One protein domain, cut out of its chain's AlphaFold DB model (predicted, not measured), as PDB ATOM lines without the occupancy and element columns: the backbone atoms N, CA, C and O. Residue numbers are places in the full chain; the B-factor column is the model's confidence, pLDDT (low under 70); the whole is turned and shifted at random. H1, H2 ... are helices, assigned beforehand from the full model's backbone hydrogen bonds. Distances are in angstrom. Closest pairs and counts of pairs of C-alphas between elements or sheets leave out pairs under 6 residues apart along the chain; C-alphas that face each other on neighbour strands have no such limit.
ATOM      1  N   PHE A  70      56.244 -42.709  -3.479       57.59
ATOM      2  CA  PHE A  70      55.442 -41.499  -3.284       57.59
ATOM      3  C   PHE A  70      55.034 -40.821  -4.588       57.59
ATOM      4  O   PHE A  70      53.913 -40.329  -4.677       57.59
ATOM      5  N   TYR A  71      55.902 -40.829  -5.604       60.12
ATOM      6  CA  TYR A  71      55.584 -40.211  -6.893       60.12
ATOM      7  C   TYR A  71      54.344 -40.830  -7.567       60.12
ATOM      8  O   TYR A  71      53.468 -40.065  -7.960       60.12
ATOM      9  N   PRO A  72      54.178 -42.168  -7.623       66.62
ATOM     10  CA  PRO A  72      52.952 -42.773  -8.146       66.62
ATOM     11  C   PRO A  72      51.697 -42.373  -7.362       66.62
ATOM     12  O   PRO A  72      50.658 -42.104  -7.956       66.62
ATOM     13  N   PHE A  73      51.783 -42.287  -6.032       67.12
ATOM     14  CA  PHE A  73      50.632 -41.944  -5.194       67.12
ATOM     15  C   PHE A  73      50.218 -40.471  -5.336       67.12
ATOM     16  O   PHE A  73      49.029 -40.169  -5.416       67.12
ATOM     17  N   LEU A  74      51.190 -39.558  -5.436       69.56
ATOM     18  CA  LEU A  74      50.937 -38.149  -5.756       69.56
ATOM     19  C   LEU A  74      50.248 -37.988  -7.112       69.56
ATOM     20  O   LEU A  74      49.339 -37.173  -7.226       69.56
ATOM     21  N   ILE A  75      50.657 -38.769  -8.116       74.81
ATOM     22  CA  ILE A  75      50.030 -38.754  -9.443       74.81
ATOM     23  C   ILE A  75      48.568 -39.205  -9.343       74.81
ATOM     24  O   ILE A  75      47.699 -38.542  -9.900       74.81
ATOM     25  N   VAL A  76      48.271 -40.267  -8.584       77.06
ATOM     26  CA  VAL A  76      46.888 -40.729  -8.361       77.06
ATOM     27  C   VAL A  76      46.050 -39.663  -7.648       77.06
ATOM     28  O   VAL A  76      44.945 -39.369  -8.095       77.06
ATOM     29  N   ILE A  77      46.571 -39.033  -6.586       76.62
ATOM     30  CA  ILE A  77      45.872 -37.933  -5.898       76.62
ATOM     31  C   ILE A  77      45.631 -36.758  -6.846       76.62
ATOM     32  O   ILE A  77      44.521 -36.236  -6.887       76.62
ATOM     33  N   ALA A  78      46.639 -36.347  -7.619       78.94
ATOM     34  CA  ALA A  78      46.513 -35.256  -8.581       78.94
ATOM     35  C   ALA A  78      45.452 -35.558  -9.653       78.94
ATOM     36  O   ALA A  78      44.704 -34.670 -10.052       78.94
ATOM     37  N   TYR A  79      45.340 -36.819 -10.072       83.94
ATOM     38  CA  TYR A  79      44.333 -37.253 -11.035       83.94
ATOM     39  C   TYR A  79      42.917 -37.258 -10.439       83.94
ATOM     40  O   TYR A  79      41.983 -36.745 -11.054       83.94
ATOM     41  N   LEU A  80      42.755 -37.771  -9.213       79.12
ATOM     42  CA  LEU A  80      41.483 -37.720  -8.477       79.12
ATOM     43  C   LEU A  80      41.036 -36.275  -8.230       79.12
ATOM     44  O   LEU A  80      39.852 -35.965  -8.338       79.12
ATOM     45  N   LEU A  81      41.993 -35.387  -7.958       77.06
ATOM     46  CA  LEU A  81      41.766 -33.954  -7.827       77.06
ATOM     47  C   LEU A  81      41.241 -33.319  -9.105       77.06
ATOM     48  O   LEU A  81      40.282 -32.554  -9.050       77.06
ATOM     49  N   LEU A  82      41.841 -33.656 -10.246       80.94
ATOM     50  CA  LEU A  82      41.391 -33.206 -11.560       80.94
ATOM     51  C   LEU A  82      39.954 -33.659 -11.842       80.94
ATOM     52  O   LEU A  82      39.133 -32.842 -12.249       80.94
ATOM     53  N   ILE A  83      39.628 -34.920 -11.538       79.12
ATOM     54  CA  ILE A  83      38.271 -35.465 -11.695       79.12
ATOM     55  C   ILE A  83      37.274 -34.731 -10.785       79.12
ATOM     56  O   ILE A  83      36.189 -34.359 -11.239       79.12
ATOM     57  N   LEU A  84      37.631 -34.485  -9.523       75.12
ATOM     58  CA  LEU A  84      36.796 -33.731  -8.580       75.12
ATOM     59  C   LEU A  84      36.578 -32.284  -9.045       75.12
ATOM     60  O   LEU A  84      35.441 -31.818  -9.026       75.12
ATOM     61  N   LEU A  85      37.629 -31.606  -9.520       74.94
ATOM     62  CA  LEU A  85      37.566 -30.251 -10.085       74.94
ATOM     63  C   LEU A  85      36.650 -30.174 -11.311       74.94
ATOM     64  O   LEU A  85      35.937 -29.188 -11.473       74.94
ATOM     65  N   THR A  86      36.643 -31.205 -12.158       79.50
ATOM     66  CA  THR A  86      35.772 -31.239 -13.344       79.50
ATOM     67  C   THR A  86      34.301 -31.522 -13.037       79.50
ATOM     68  O   THR A  86      33.447 -31.108 -13.813       79.50
ATOM     69  N   ASN A  87      33.985 -32.214 -11.935       73.88
ATOM     70  CA  ASN A  87      32.624 -32.707 -11.674       73.88
ATOM     71  C   ASN A  87      31.884 -31.977 -10.546       73.88
ATOM     72  O   ASN A  87      30.654 -31.966 -10.532       73.88
ATOM     73  N   LEU A  88      32.593 -31.361  -9.599       68.50
ATOM     74  CA  LEU A  88      31.977 -30.571  -8.535       68.50
ATOM     75  C   LEU A  88      32.040 -29.089  -8.898       68.50
ATOM     76  O   LEU A  88      33.115 -28.553  -9.158       68.50
ATOM     77  N   LYS A  89      30.899 -28.391  -8.828       73.75
ATOM     78  CA  LYS A  89      30.915 -26.929  -8.684       73.75
ATOM     79  C   LYS A  89      31.714 -26.625  -7.416       73.75
ATOM     80  O   LYS A  89      31.302 -26.992  -6.317       73.75
ATOM     81  N   PHE A  90      32.902 -26.066  -7.597       68.56
ATOM     82  CA  PHE A  90      33.899 -25.944  -6.543       68.56
ATOM     83  C   PHE A  90      33.468 -24.875  -5.534       68.56
ATOM     84  O   PHE A  90      33.707 -23.689  -5.730       68.56
ATOM     85  N   ASP A  91      32.784 -25.300  -4.475       80.12
ATOM     86  CA  ASP A  91      32.466 -24.445  -3.332       80.12
ATOM     87  C   ASP A  91      33.620 -24.456  -2.313       80.12
ATOM     88  O   ASP A  91      34.381 -25.427  -2.214       80.12
ATOM     89  N   LEU A  92      33.749 -23.378  -1.538       80.25
ATOM     90  CA  LEU A  92      34.823 -23.127  -0.573       80.25
ATOM     91  C   LEU A  92      35.015 -24.297   0.406       80.25
ATOM     92  O   LEU A  92      36.144 -24.625   0.773       80.25
ATOM     93  N   LEU A  93      33.927 -24.982   0.773       80.94
ATOM     94  CA  LEU A  93      33.952 -26.156   1.648       80.94
ATOM     95  C   LEU A  93      34.803 -27.307   1.078       80.94
ATOM     96  O   LEU A  93      35.577 -27.925   1.811       80.94
ATOM     97  N   ASN A  94      34.709 -27.570  -0.229       77.94
ATOM     98  CA  ASN A  94      35.464 -28.640  -0.887       77.94
ATOM     99  C   ASN A  94      36.965 -28.322  -0.934       77.94
ATOM    100  O   ASN A  94      37.793 -29.217  -0.765       77.94
ATOM    101  N   LEU A  95      37.320 -27.044  -1.095       77.88
ATOM    102  CA  LEU A  95      38.709 -26.589  -1.045       77.88
ATOM    103  C   LEU A  95      39.314 -26.780   0.355       77.88
ATOM    104  O   LEU A  95      40.439 -27.259   0.485       77.88
ATOM    105  N   VAL A  96      38.562 -26.448   1.406       81.81
ATOM    106  CA  VAL A  96      39.011 -26.615   2.796       81.81
ATOM    107  C   VAL A  96      39.226 -28.095   3.128       81.81
ATOM    108  O   VAL A  96      40.279 -28.460   3.653       81.81
ATOM    109  N   LEU A  97      38.273 -28.962   2.769       78.06
ATOM    110  CA  LEU A  97      38.391 -30.413   2.959       78.06
ATOM    111  C   LEU A  97      39.619 -30.983   2.248       78.06
ATOM    112  O   LEU A  97      40.366 -31.777   2.823       78.06
ATOM    113  N   LEU A  98      39.872 -30.531   1.023       78.69
ATOM    114  CA  LEU A  98      41.042 -30.935   0.263       78.69
ATOM    115  C   LEU A  98      42.356 -30.550   0.958       78.69
ATOM    116  O   LEU A  98      43.262 -31.377   1.074       78.69
ATOM    117  N   LEU A  99      42.468 -29.308   1.429       80.69
ATOM    118  CA  LEU A  99      43.671 -28.826   2.111       80.69
ATOM    119  C   LEU A  99      43.937 -29.594   3.412       80.69
ATOM    120  O   LEU A  99      45.097 -29.868   3.734       80.69
ATOM    121  N   ILE A 100      42.881 -29.997   4.124       80.94
ATOM    122  CA  ILE A 100      42.981 -30.857   5.309       80.94
ATOM    123  C   ILE A 100      43.511 -32.241   4.922       80.94
ATOM    124  O   ILE A 100      44.474 -32.711   5.530       80.94
ATOM    125  N   VAL A 101      42.947 -32.879   3.891       78.62
ATOM    126  CA  VAL A 101      43.389 -34.208   3.430       78.62
ATOM    127  C   VAL A 101      44.846 -34.179   2.972       78.62
ATOM    128  O   VAL A 101      45.630 -35.036   3.383       78.62
ATOM    129  N   LEU A 102      45.243 -33.173   2.186       76.94
ATOM    130  CA  LEU A 102      46.632 -33.000   1.758       76.94
ATOM    131  C   LEU A 102      47.562 -32.765   2.950       76.94
ATOM    132  O   LEU A 102      48.615 -33.391   3.020       76.94
ATOM    133  N   SER A 103      47.180 -31.925   3.915       74.75
ATOM    134  CA  SER A 103      48.002 -31.652   5.103       74.75
ATOM    135  C   SER A 103      48.189 -32.891   5.975       74.75
ATOM    136  O   SER A 103      49.311 -33.190   6.384       74.75
ATOM    137  N   ILE A 104      47.117 -33.652   6.215       76.44
ATOM    138  CA  ILE A 104      47.176 -34.933   6.929       76.44
ATOM    139  C   ILE A 104      48.093 -35.898   6.173       76.44
ATOM    140  O   ILE A 104      48.982 -36.504   6.768       76.44
ATOM    141  N   PHE A 105      47.934 -35.989   4.854       71.88
ATOM    142  CA  PHE A 105      48.747 -36.852   4.009       71.88
ATOM    143  C   PHE A 105      50.240 -36.479   4.029       71.88
ATOM    144  O   PHE A 105      51.086 -37.350   4.243       71.88
ATOM    145  N   PHE A 106      50.588 -35.197   3.874       65.94
ATOM    146  CA  PHE A 106      51.969 -34.713   3.985       65.94
ATOM    147  C   PHE A 106      52.548 -34.957   5.380       65.94
ATOM    148  O   PHE A 106      53.707 -35.361   5.497       65.94
ATOM    149  N   CYS A 107      51.742 -34.777   6.427       65.94
ATOM    150  CA  CYS A 107      52.142 -35.059   7.801       65.94
ATOM    151  C   CYS A 107      52.473 -36.550   7.981       65.94
ATOM    152  O   CYS A 107      53.563 -36.889   8.444       65.94
ATOM    153  N   PHE A 108      51.608 -37.455   7.509       63.78
ATOM    154  CA  PHE A 108      51.889 -38.894   7.515       63.78
ATOM    155  C   PHE A 108      53.120 -39.256   6.679       63.78
ATOM    156  O   PHE A 108      53.936 -40.059   7.122       63.78
ATOM    157  N   ASN A 109      53.318 -38.645   5.508       55.59
ATOM    158  CA  ASN A 109      54.493 -38.905   4.674       55.59
ATOM    159  C   ASN A 109      55.808 -38.491   5.353       55.59
ATOM    160  O   ASN A 109      56.773 -39.257   5.372       55.59
ATOM    161  N   TYR A 110      55.824 -37.300   5.956       55.91
ATOM    162  CA  TYR A 110      56.966 -36.805   6.717       55.91
ATOM    163  C   TYR A 110      57.294 -37.721   7.907       55.91
ATOM    164  O   TYR A 110      58.465 -37.990   8.188       55.91
ATOM    165  N   LEU A 111      56.265 -38.254   8.572       52.34
ATOM    166  CA  LEU A 111      56.421 -39.214   9.666       52.34
ATOM    167  C   LEU A 111      56.933 -40.585   9.181       52.34
ATOM    168  O   LEU A 111      57.791 -41.177   9.839       52.34
ATOM    169  N   LEU A 112      56.479 -41.059   8.016       50.00
ATOM    170  CA  LEU A 112      56.821 -42.369   7.441       50.00
ATOM    171  C   LEU A 112      58.231 -42.455   6.820       50.00
ATOM    172  O   LEU A 112      58.717 -43.555   6.571       50.00
TER     173      LEU A 112
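Overview. This is residues 70 to 112 of the 173 residues of an uncharacterized protein of Candidatus Woesebacteria bacterium GW2011_GWB1_38_8 (UniProt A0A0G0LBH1). Two long helices lie side by side and run in opposite directions, making a flat, narrow U with a gap between its limbs; a tight link joins them at one end. The printed part has 43 residues with two named helices, H1 then H2, and no named strand; its class is all helix. It is only just loose, close to compact, with a radius of gyration of the C-alphas of 11.5 A and spans of 34 by 20 by 6 A.

Arrangement. H2, residues 92 to 112, and H1, residues 70 to 87, are near each other, with 6 pairs of C-alphas within 10 A; their closest C-alphas are 8.4 A apart. Residues 71 to 76 of H1, residues 86 to 93 and residues 103 to 108 of H2 stand free. In H1 and H2 every O i to N i+4 pair is within hydrogen-bond range.

Along the chain. H2, 21 residues, measures 30.3 A from C-alpha 92 at (34.823, -23.127, -0.573) to C-alpha 112 at (56.821, -42.369, 7.441). H1, 18 residues, measures 25.9 A and begins with C-alpha 70 at (55.442, -41.499, -3.284).

Size, cuts and confidence. The C-alphas farthest apart, those of Lys 89 and Leu 112, are 34.2 A apart. The printed part has no cut. Its mean pLDDT is 72.8, with residues 70 to 74, 88, 90 and 106 to 112 under 70.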